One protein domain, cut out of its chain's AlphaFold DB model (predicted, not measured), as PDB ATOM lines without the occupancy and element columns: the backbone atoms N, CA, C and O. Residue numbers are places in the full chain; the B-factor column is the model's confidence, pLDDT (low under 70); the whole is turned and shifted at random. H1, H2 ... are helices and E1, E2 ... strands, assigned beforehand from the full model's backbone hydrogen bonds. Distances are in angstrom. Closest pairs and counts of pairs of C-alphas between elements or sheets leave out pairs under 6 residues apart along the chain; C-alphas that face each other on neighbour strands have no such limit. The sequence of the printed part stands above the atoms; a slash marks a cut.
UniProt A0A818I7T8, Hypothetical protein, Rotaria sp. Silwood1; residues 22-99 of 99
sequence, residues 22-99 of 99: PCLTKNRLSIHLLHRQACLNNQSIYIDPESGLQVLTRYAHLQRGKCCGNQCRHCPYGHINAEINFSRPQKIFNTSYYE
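Overview. This is residues 22 to 99 of the 99 residues of the protein "Hypothetical protein" of Rotaria sp. Silwood1 (UniProt A0A818I7T8). With little regular structure, the model is a long helix, H1, along one side, a small strand hairpin, E1 and E2, beside it, a short helix, H2, at one end, and a long unnamed stretch, residues 65 to 99, looping out and folding back. The 78 printed residues run H1, E1, E2, H2, with an antiparallel sheet, class mixed, 28 residues in named elements. It is compact, radius of gyration of the C-alphas 12.4 A, spanning 31 by 27 by 22 A.

Arrangement. H1, residues 26 to 40, and E1, residues 45 to 47, come closest at the C-alphas of Ala 38 and Tyr 46, 6.3 A apart. E1 and E2, residues 54 to 56, form an antiparallel hairpin; N 55 and O 46 are 2.9 A apart, within hydrogen-bond range. H1 and E2 are near each other, with 5 pairs of C-alphas within 10 A. With residues 35 to 39 alone, H1 only just touches H2, residues 58 to 64, with 3 pairs of C-alphas within 8 A; the closest C-alphas, of Cys 39 and Tyr 59, are 5.5 A apart. They run the same way at a steep tilt of 43 degrees. In H1 and H2 every O i to N i+4 pair is within hydrogen-bond range.

Along the chain. H1 begins at C-alpha 26 (11.382, -4.893, -28.415) and is 21.0 A long. E1 is 6.9 A long and E2 6.7 A. H2, 9.8 A long, ends at C-alpha 64 (34.162, -8.409, -8.928).

Size, cuts and confidence. The C-alphas farthest apart, of Asn 41 and Phe 86, are 36.1 A apart. The printed part has no cut, no link between named elements is long, and residue 22 alone has pLDDT under 70.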
ATOM      1  N   PRO A  22       6.135  -6.975 -19.801       64.19
ATOM      2  CA  PRO A  22       5.186  -6.696 -20.884       64.19
ATOM      3  C   PRO A  22       5.206  -5.259 -21.423       64.19
ATOM      4  O   PRO A  22       4.727  -5.038 -22.531       64.19
ATOM      5  N   CYS A  23       5.743  -4.280 -20.680       72.19
ATOM      6  CA  CYS A  23       5.766  -2.877 -21.109       72.19
ATOM      7  C   CYS A  23       7.110  -2.427 -21.711       72.19
ATOM      8  O   CYS A  23       7.300  -1.242 -21.986       72.19
ATOM      9  N   LEU A  24       8.061  -3.345 -21.914       77.75
ATOM     10  CA  LEU A  24       9.342  -3.022 -22.542       77.75
ATOM     11  C   LEU A  24       9.213  -2.958 -24.071       77.75
ATOM     12  O   LEU A  24       8.524  -3.760 -24.696       77.75
ATOM     13  N   THR A  25       9.937  -2.025 -24.697       86.94
ATOM     14  CA  THR A  25      10.109  -2.031 -26.159       86.94
ATOM     15  C   THR A  25      10.836  -3.306 -26.596       86.94
ATOM     16  O   THR A  25      11.559  -3.916 -25.807       86.94
ATOM     17  N   LYS A  26      10.710  -3.693 -27.875       88.06
ATOM     18  CA  LYS A  26      11.382  -4.893 -28.415       88.06
ATOM     19  C   LYS A  26      12.885  -4.908 -28.111       88.06
ATOM     20  O   LYS A  26      13.404  -5.925 -27.668       88.06
ATOM     21  N   ASN A  27      13.564  -3.772 -28.286       87.94
ATOM     22  CA  ASN A  27      14.996  -3.660 -28.002       87.94
ATOM     23  C   ASN A  27      15.299  -3.835 -26.506       87.94
ATOM     24  O   ASN A  27      16.170  -4.618 -26.120       87.94
ATOM     25  N   ARG A  28      14.517  -3.171 -25.641       87.62
ATOM     26  CA  ARG A  28      14.695  -3.287 -24.191       87.62
ATOM     27  C   ARG A  28      14.492  -4.714 -23.699       87.62
ATOM     28  O   ARG A  28      15.258  -5.175 -22.853       87.62
ATOM     29  N   LEU A  29      13.504  -5.405 -24.264       87.88
ATOM     30  CA  LEU A  29      13.239  -6.811 -24.002       87.88
ATOM     31  C   LEU A  29      14.422  -7.691 -24.428       87.88
ATOM     32  O   LEU A  29      14.892  -8.485 -23.619       87.88
ATOM     33  N   SER A  30      14.956  -7.517 -25.642       91.81
ATOM     34  CA  SER A  30      16.119  -8.279 -26.124       91.81
ATOM     35  C   SER A  30      17.339  -8.109 -25.219       91.81
ATOM     36  O   SER A  30      17.955  -9.097 -24.822       91.81
ATOM     37  N   ILE A  31      17.655  -6.870 -24.832       92.12
ATOM     38  CA  ILE A  31      18.759  -6.568 -23.912       92.12
ATOM     39  C   ILE A  31      18.565  -7.282 -22.569       92.12
ATOM     40  O   ILE A  31      19.502  -7.898 -22.060       92.12
ATOM     41  N   HIS A  32      17.357  -7.208 -22.003       89.12
ATOM     42  CA  HIS A  32      17.032  -7.854 -20.735       89.12
ATOM     43  C   HIS A  32      17.161  -9.383 -20.825       89.12
ATOM     44  O   HIS A  32      17.819  -9.992 -19.986       89.12
ATOM     45  N   LEU A  33      16.593 -10.004 -21.862       91.19
ATOM     46  CA  LEU A  33      16.633 -11.457 -22.048       91.19
ATOM     47  C   LEU A  33      18.060 -11.978 -22.264       91.19
ATOM     48  O   LEU A  33      18.435 -12.980 -21.659       91.19
ATOM     49  N   LEU A  34      18.875 -11.288 -23.071       95.31
ATOM     50  CA  LEU A  34      20.272 -11.668 -23.316       95.31
ATOM     51  C   LEU A  34      21.125 -11.550 -22.052       95.31
ATOM     52  O   LEU A  34      21.875 -12.469 -21.718       95.31
ATOM     53  N   HIS A  35      20.982 -10.446 -21.316       94.06
ATOM     54  CA  HIS A  35      21.649 -10.267 -20.027       94.06
ATOM     55  C   HIS A  35      21.256 -11.361 -19.031       94.06
ATOM     56  O   HIS A  35      22.133 -11.949 -18.392       94.06
ATOM     57  N   ARG A  36      19.954 -11.643 -18.918       91.38
ATOM     58  CA  ARG A  36      19.415 -12.671 -18.029       91.38
ATOM     59  C   ARG A  36      19.981 -14.041 -18.370       91.38
ATOM     60  O   ARG A  36      20.502 -14.724 -17.491       91.38
ATOM     61  N   GLN A  37      19.945 -14.416 -19.647       94.44
ATOM     62  CA  GLN A  37      20.494 -15.681 -20.126       94.44
ATOM     63  C   GLN A  37      21.994 -15.796 -19.828       94.44
ATOM     64  O   GLN A  37      22.446 -16.835 -19.345       94.44
ATOM     65  N   ALA A  38      22.760 -14.726 -20.051       95.56
ATOM     66  CA  ALA A  38      24.184 -14.698 -19.743       95.56
ATOM     67  C   ALA A  38      24.446 -14.850 -18.233       95.56
ATOM     68  O   ALA A  38      25.334 -15.605 -17.843       95.56
ATOM     69  N   CYS A  39      23.646 -14.214 -17.368       92.06
ATOM     70  CA  CYS A  39      23.750 -14.399 -15.916       92.06
ATOM     71  C   CYS A  39      23.443 -15.843 -15.491       92.06
ATOM     72  O   CYS A  39      24.201 -16.405 -14.706       92.06
ATOM     73  N   LEU A  40      22.378 -16.453 -16.028       90.12
ATOM     74  CA  LEU A  40      22.015 -17.851 -15.750       90.12
ATOM     75  C   LEU A  40      23.119 -18.831 -16.170       90.12
ATOM     76  O   LEU A  40      23.337 -19.842 -15.506       90.12
ATOM     77  N   ASN A  41      23.848 -18.495 -17.233       94.62
ATOM     78  CA  ASN A  41      24.976 -19.270 -17.740       94.62
ATOM     79  C   ASN A  41      26.321 -18.914 -17.077       94.62
ATOM     80  O   ASN A  41      27.360 -19.382 -17.539       94.62
ATOM     81  N   ASN A  42      26.339 -18.081 -16.028       95.19
ATOM     82  CA  ASN A  42      27.562 -17.581 -15.382       95.19
ATOM     83  C   ASN A  42      28.538 -16.875 -16.349       95.19
ATOM     84  O   ASN A  42      29.751 -16.845 -16.133       95.19
ATOM     85  N   GLN A  43      28.022 -16.297 -17.434       96.75
ATOM     86  CA  GLN A  43      28.812 -15.558 -18.409       96.75
ATOM     87  C   GLN A  43      29.036 -14.124 -17.929       96.75
ATOM     88  O   GLN A  43      28.142 -13.457 -17.400       96.75
ATOM     89  N   SER A  44      30.256 -13.627 -18.129       97.25
ATOM     90  CA  SER A  44      30.623 -12.272 -17.701       97.25
ATOM     91  C   SER A  44      30.167 -11.181 -18.672       97.25
ATOM     92  O   SER A  44      30.087 -10.016 -18.287       97.25
ATOM     93  N   ILE A  45      29.868 -11.550 -19.918       97.38
ATOM     94  CA  ILE A  45      29.510 -10.631 -20.997       97.38
ATOM     95  C   ILE A  45      28.342 -11.173 -21.822       97.38
ATOM     96  O   ILE A  45      28.150 -12.384 -21.909       97.38
ATOM     97  N   TYR A  46      27.615 -10.268 -22.468       97.00
ATOM     98  CA  TYR A  46      26.775 -10.549 -23.634       97.00
ATOM     99  C   TYR A  46      27.024  -9.472 -24.701       97.00
ATOM    100  O   TYR A  46      27.589  -8.419 -24.393       97.00
ATOM    101  N   ILE A  47      26.626  -9.739 -25.945       97.00
ATOM    102  CA  ILE A  47      26.703  -8.757 -27.032       97.00
ATOM    103  C   ILE A  47      25.384  -7.996 -27.102       97.00
ATOM    104  O   ILE A  47      24.319  -8.604 -27.210       97.00
ATOM    105  N   ASP A  48      25.458  -6.673 -27.013       93.56
ATOM    106  CA  ASP A  48      24.307  -5.797 -27.197       93.56
ATOM    107  C   ASP A  48      23.829  -5.872 -28.661       93.56
ATOM    108  O   ASP A  48      24.617  -5.576 -29.561       93.56
ATOM    109  N   PRO A  49      22.573  -6.278 -28.922       92.00
ATOM    110  CA  PRO A  49      22.083  -6.493 -30.281       92.00
ATOM    111  C   PRO A  49      21.990  -5.205 -31.107       92.00
ATOM    112  O   PRO A  49      21.979  -5.286 -32.331       92.00
ATOM    113  N   GLU A  50      21.912  -4.035 -30.467       90.88
ATOM    114  CA  GLU A  50      21.828  -2.750 -31.164       90.88
ATOM    115  C   GLU A  50      23.217  -2.165 -31.435       90.88
ATOM    116  O   GLU A  50      23.523  -1.777 -32.559       90.88
ATOM    117  N   SER A  51      24.073  -2.115 -30.411       90.81
ATOM    118  CA  SER A  51      25.387  -1.467 -30.521       90.81
ATOM    119  C   SER A  51      26.518  -2.400 -30.964       90.81
ATOM    120  O   SER A  51      27.588  -1.923 -31.336       90.81
ATOM    121  N   GLY A  52      26.330  -3.722 -30.886       94.44
ATOM    122  CA  GLY A  52      27.378  -4.722 -31.132       94.44
ATOM    123  C   GLY A  52      28.467  -4.770 -30.051       94.44
ATOM    124  O   GLY A  52      29.442  -5.512 -30.181       94.44
ATOM    125  N   LEU A  53      28.327  -3.991 -28.975       94.00
ATOM    126  CA  LEU A  53      29.326  -3.887 -27.916       94.00
ATOM    127  C   LEU A  53      29.221  -5.042 -26.918       94.00
ATOM    128  O   LEU A  53      28.138  -5.542 -26.612       94.00
ATOM    129  N   GLN A  54      30.363  -5.413 -26.338       96.38
ATOM    130  CA  GLN A  54      30.399  -6.314 -25.188       96.38
ATOM    131  C   GLN A  54      29.929  -5.574 -23.936       96.38
ATOM    132  O   GLN A  54      30.523  -4.574 -23.524       96.38
ATOM    133  N   VAL A  55      28.881  -6.086 -23.294       96.06
ATOM    134  CA  VAL A  55      28.316  -5.510 -22.073       96.06
ATOM    135  C   VAL A  55      28.520  -6.467 -20.908       96.06
ATOM    136  O   VAL A  55      28.134  -7.634 -20.968       96.06
ATOM    137  N   LEU A  56      29.104  -5.954 -19.822       96.25
ATOM    138  CA  LEU A  56      29.288  -6.710 -18.586       96.25
ATOM    139  C   LEU A  56      27.942  -7.078 -17.957       96.25
ATOM    140  O   LEU A  56      27.044  -6.241 -17.811       96.25
ATOM    141  N   THR A  57      27.827  -8.336 -17.543       95.62
ATOM    142  CA  THR A  57      26.656  -8.839 -16.832       95.62
ATOM    143  C   THR A  57      26.662  -8.411 -15.369       95.62
ATOM    144  O   THR A  57      27.683  -8.030 -14.788       95.62
ATOM    145  N   ARG A  58      25.498  -8.531 -14.723       92.88
ATOM    146  CA  ARG A  58      25.404  -8.345 -13.269       92.88
ATOM    147  C   ARG A  58      26.253  -9.386 -12.541       92.88
ATOM    148  O   ARG A  58      26.932  -9.039 -11.579       92.88
ATOM    149  N   TYR A  59      26.261 -10.624 -13.038       93.12
ATOM    150  CA  TYR A  59      27.119 -11.694 -12.538       93.12
ATOM    151  C   TYR A  59      28.594 -11.269 -12.502       93.12
ATOM    152  O   TYR A  59      29.223 -11.373 -11.453       93.12
ATOM    153  N   ALA A  60      29.125 -10.685 -13.585       95.56
ATOM    154  CA  ALA A  60      30.505 -10.190 -13.615       95.56
ATOM    155  C   ALA A  60      30.791  -9.138 -12.531       95.56
ATOM    156  O   ALA A  60      31.845  -9.152 -11.894       95.56
ATOM    157  N   HIS A  61      29.852  -8.218 -12.301       93.06
ATOM    158  CA  HIS A  61      29.993  -7.206 -11.255       93.06
ATOM    159  C   HIS A  61      29.935  -7.801  -9.846       93.06
ATOM    160  O   HIS A  61      30.703  -7.367  -8.991       93.06
ATOM    161  N   LEU A  62      29.079  -8.798  -9.615       93.00
ATOM    162  CA  LEU A  62      28.999  -9.503  -8.335       93.00
ATOM    163  C   LEU A  62      30.273 -10.306  -8.053       93.00
ATOM    164  O   LEU A  62      30.801 -10.217  -6.951       93.00
ATOM    165  N   GLN A  63      30.820 -11.001  -9.057       93.75
ATOM    166  CA  GLN A  63      32.120 -11.679  -8.954       93.75
ATOM    167  C   GLN A  63      33.255 -10.695  -8.640       93.75
ATOM    168  O   GLN A  63      34.145 -10.993  -7.849       93.75
ATOM    169  N   ARG A  64      33.211  -9.491  -9.225       94.81
ATOM    170  CA  ARG A  64      34.162  -8.409  -8.928       94.81
ATOM    171  C   ARG A  64      34.007  -7.854  -7.506       94.81
ATOM    172  O   ARG A  64      34.970  -7.312  -6.970       94.81
ATOM    173  N   GLY A  65      32.807  -7.907  -6.932       95.19
ATOM    174  CA  GLY A  65      32.508  -7.427  -5.580       95.19
ATOM    175  C   GLY A  65      32.481  -5.902  -5.410       95.19
ATOM    176  O   GLY A  65      32.332  -5.427  -4.289       95.19
ATOM    177  N   LYS A  66      32.633  -5.114  -6.487       94.12
ATOM    178  CA  LYS A  66      32.605  -3.639  -6.436       94.12
ATOM    179  C   LYS A  66      32.201  -2.985  -7.756       94.12
ATOM    180  O   LYS A  66      32.376  -3.559  -8.836       94.12
ATOM    181  N   CYS A  67      31.715  -1.743  -7.675       94.19
ATOM    182  CA  CYS A  67      31.485  -0.893  -8.844       94.19
ATOM    183  C   CYS A  67      32.815  -0.583  -9.553       94.19
ATOM    184  O   CYS A  67      33.809  -0.261  -8.902       94.19
ATOM    185  N   CYS A  68      32.840  -0.683 -10.885       94.38
ATOM    186  CA  CYS A  68      34.041  -0.444 -11.692       94.38
ATOM    187  C   CYS A  68      34.227   1.011 -12.152       94.38
ATOM    188  O   CYS A  68      35.230   1.285 -12.794       94.38
ATOM    189  N   GLY A  69      33.265   1.904 -11.890       93.19
ATOM    190  CA  GLY A  69      33.327   3.323 -12.270       93.19
ATOM    191  C   GLY A  69      32.951   3.659 -13.719       93.19
ATOM    192  O   GLY A  69      32.773   4.822 -14.055       93.19
ATOM    193  N   ASN A  70      32.716   2.658 -14.571       91.81
ATOM    194  CA  ASN A  70      32.493   2.867 -16.011       91.81
ATOM    195  C   ASN A  70      31.014   3.034 -16.421       91.81
ATOM    196  O   ASN A  70      30.677   2.783 -17.575       91.81
ATOM    197  N   GLN A  71      30.111   3.370 -15.490       91.31
ATOM    198  CA  GLN A  71      28.667   3.531 -15.762       91.31
ATOM    199  C   GLN A  71      28.059   2.344 -16.554       91.31
ATOM    200  O   GLN A  71      27.352   2.501 -17.554       91.31
ATOM    201  N   CYS A  72      28.374   1.108 -16.151       92.94
ATOM    202  CA  CYS A  72      27.926  -0.096 -16.858       92.94
ATOM    203  C   CYS A  72      26.402  -0.285 -16.781       92.94
ATOM    204  O   CYS A  72      25.794  -0.032 -15.741       92.94
ATOM    205  N   ARG A  73      25.803  -0.806 -17.862       92.69
ATOM    206  CA  ARG A  73      24.346  -0.985 -18.029       92.69
ATOM    207  C   ARG A  73      23.692  -1.758 -16.869       92.69
ATOM    208  O   ARG A  73      22.608  -1.404 -16.429       92.69
ATOM    209  N   HIS A  74      24.382  -2.766 -16.327       92.94
ATOM    210  CA  HIS A  74      23.842  -3.699 -15.322       92.94
ATOM    211  C   HIS A  74      24.537  -3.619 -13.958       92.94
ATOM    212  O   HIS A  74      24.665  -4.625 -13.258       92.94
ATOM    213  N   CYS A  75      25.018  -2.434 -13.571       93.00
ATOM    214  CA  CYS A  75      25.692  -2.258 -12.288       93.00
ATOM    215  C   CYS A  75      24.726  -2.525 -11.111       93.00
ATOM    216  O   CYS A  75      23.731  -1.815 -10.974       93.00
ATOM    217  N   PRO A  76      24.995  -3.510 -10.228       91.56
ATOM    218  CA  PRO A  76      24.171  -3.750  -9.039       91.56
ATOM    219  C   PRO A  76      24.412  -2.733  -7.918       91.56
ATOM    220  O   PRO A  76      23.654  -2.695  -6.960       91.56
ATOM    221  N   TYR A  77      25.456  -1.913  -8.037       90.00
ATOM    222  CA  TYR A  77      25.912  -1.003  -6.989       90.00
ATOM    223  C   TYR A  77      25.515   0.451  -7.250       90.00
ATOM    224  O   TYR A  77      26.211   1.344  -6.793       90.00
ATOM    225  N   GLY A  78      24.490   0.712  -8.066       89.00
ATOM    226  CA  GLY A  78      23.992   2.079  -8.274       89.00
ATOM    227  C   GLY A  78      25.031   3.084  -8.781       89.00
ATOM    228  O   GLY A  78      24.970   4.247  -8.418       89.00
ATOM    229  N   HIS A  79      26.031   2.622  -9.542       92.00
ATOM    230  CA  HIS A  79      27.132   3.459 -10.042       92.00
ATOM    231  C   HIS A  79      27.889   4.264  -8.965       92.00
ATOM    232  O   HIS A  79      28.499   5.267  -9.304       92.00
ATOM    233  N   ILE A  80      27.954   3.796  -7.710       92.62
ATOM    234  CA  ILE A  80      28.605   4.520  -6.592       92.62
ATOM    235  C   ILE A  80      30.045   5.002  -6.850       92.62
ATOM    236  O   ILE A  80      30.478   5.964  -6.231       92.62
ATOM    237  N   ASN A  81      30.788   4.341  -7.747       94.25
ATOM    238  CA  ASN A  81      32.171   4.698  -8.085       94.25
ATOM    239  C   ASN A  81      32.291   5.388  -9.453       94.25
ATOM    240  O   ASN A  81      33.401   5.537  -9.956       94.25
ATOM    241  N   ALA A  82      31.179   5.688 -10.123       91.31
ATOM    242  CA  ALA A  82      31.216   6.387 -11.396       91.31
ATOM    243  C   ALA A  82      31.411   7.882 -11.165       91.31
ATOM    244  O   ALA A  82      30.693   8.497 -10.381       91.31
ATOM    245  N   GLU A  83      32.364   8.469 -11.881       89.38
ATOM    246  CA  GLU A  83      32.547   9.914 -11.871       89.38
ATOM    247  C   GLU A  83      31.371  10.601 -12.569       89.38
ATOM    248  O   GLU A  83      30.942  10.197 -13.660       89.38
ATOM    249  N   ILE A  84      30.874  11.670 -11.945       85.19
ATOM    250  CA  ILE A  84      29.893  12.551 -12.567       85.19
ATOM    251  C   ILE A  84      30.616  13.323 -13.665       85.19
ATOM    252  O   ILE A  84      31.488  14.150 -13.409       85.19
ATOM    253  N   ASN A  85      30.233  13.046 -14.903       84.44
ATOM    254  CA  ASN A  85      30.733  13.741 -16.072       84.44
ATOM    255  C   ASN A  85      29.571  14.510 -16.698       84.44
ATOM    256  O   ASN A  85      28.704  13.907 -17.326       84.44
ATOM    257  N   PHE A  86      29.553  15.830 -16.526       85.75
ATOM    258  CA  PHE A  86      28.484  16.686 -17.057       85.75
ATOM    259  C   PHE A  86      28.503  16.803 -18.589       85.75
ATOM    260  O   PHE A  86      27.523  17.241 -19.182       85.75
ATOM    261  N   SER A  87      29.594  16.391 -19.242       87.50
ATOM    262  CA  SER A  87      29.707  16.336 -20.703       87.50
ATOM    263  C   SER A  87      29.133  15.048 -21.300       87.50
ATOM    264  O   SER A  87      29.025  14.946 -22.520       87.50
ATOM    265  N   ARG A  88      28.782  14.050 -20.476       79.94
ATOM    266  CA  ARG A  88      28.149  12.800 -20.915       79.94
ATOM    267  C   ARG A  88      26.760  12.662 -20.286       79.94
ATOM    268  O   ARG A  88      26.599  12.996 -19.112       79.94
ATOM    269  N   PRO A  89      25.767  12.134 -21.022       81.75
ATOM    270  CA  PRO A  89      24.472  11.818 -20.438       81.75
ATOM    271  C   PRO A  89      24.650  10.868 -19.253       81.75
ATOM    272  O   PRO A  89      25.311   9.835 -19.375       81.75
ATOM    273  N   GLN A  90      24.079  11.234 -18.107       81.38
ATOM    274  CA  GLN A  90      24.020  10.344 -16.954       81.38
ATOM    275  C   GLN A  90      22.986   9.260 -17.222       81.38
ATOM    276  O   GLN A  90      21.900   9.553 -17.729       81.38
ATOM    277  N   LYS A  91      23.324   8.015 -16.884       84.94
ATOM    278  CA  LYS A  91      22.429   6.901 -17.174       84.94
ATOM    279  C   LYS A  91      21.248   6.841 -16.222       84.94
ATOM    280  O   LYS A  91      21.416   6.987 -15.012       84.94
ATOM    281  N   ILE A  92      20.069   6.539 -16.755       83.81
ATOM    282  CA  ILE A  92      18.826   6.478 -15.979       83.81
ATOM    283  C   ILE A  92      18.402   5.021 -15.814       83.81
ATOM    284  O   ILE A  92      18.356   4.255 -16.777       83.81
ATOM    285  N   PHE A  93      18.083   4.619 -14.582       84.31
ATOM    286  CA  PHE A  93      17.572   3.279 -14.311       84.31
ATOM    287  C   PHE A  93      16.119   3.146 -14.793       84.31
ATOM    288  O   PHE A  93      15.211   3.749 -14.227       84.31
ATOM    289  N   ASN A  94      15.887   2.332 -15.823       80.31
ATOM    290  CA  ASN A  94      14.587   2.168 -16.482       80.31
ATOM    291  C   ASN A  94      13.712   1.053 -15.868       80.31
ATOM    292  O   ASN A  94      12.842   0.524 -16.558       80.31
ATOM    293  N   THR A  95      13.958   0.668 -14.608       78.31
ATOM    294  CA  THR A  95      13.419  -0.513 -13.882       78.31
ATOM    295  C   THR A  95      14.012  -1.878 -14.247       78.31
ATOM    296  O   THR A  95      13.884  -2.812 -13.462       78.31
ATOM    297  N   SER A  96      14.722  -1.996 -15.373       78.56
ATOM    298  CA  SER A  96      15.414  -3.226 -15.792       78.56
ATOM    299  C   SER A  96      16.937  -3.058 -15.751       78.56
ATOM    300  O   SER A  96      17.662  -3.899 -15.213       78.56
ATOM    301  N   TYR A  97      17.436  -1.940 -16.282       84.88
ATOM    302  CA  TYR A  97      18.854  -1.595 -16.356       84.88
ATOM    303  C   TYR A  97      19.057  -0.083 -16.560       84.88
ATOM    304  O   TYR A  97      18.100   0.682 -16.629       84.88
ATOM    305  N   TYR A  98      20.312   0.358 -16.629       85.94
ATOM    306  CA  TYR A  98      20.685   1.754 -16.870       85.94
ATOM    307  C   TYR A  98      20.802   2.054 -18.366       85.94
ATOM    308  O   TYR A  98      21.622   1.424 -19.039       85.94
ATOM    309  N   GLU A  99      20.016   3.002 -18.871       81.19
ATOM    310  CA  GLU A  99      20.121   3.544 -20.237       81.19
ATOM    311  C   GLU A  99      21.043   4.746 -20.301       81.19
ATOM    312  O   GLU A  99      20.849   5.652 -19.464       81.19
TER     313      GLU A  99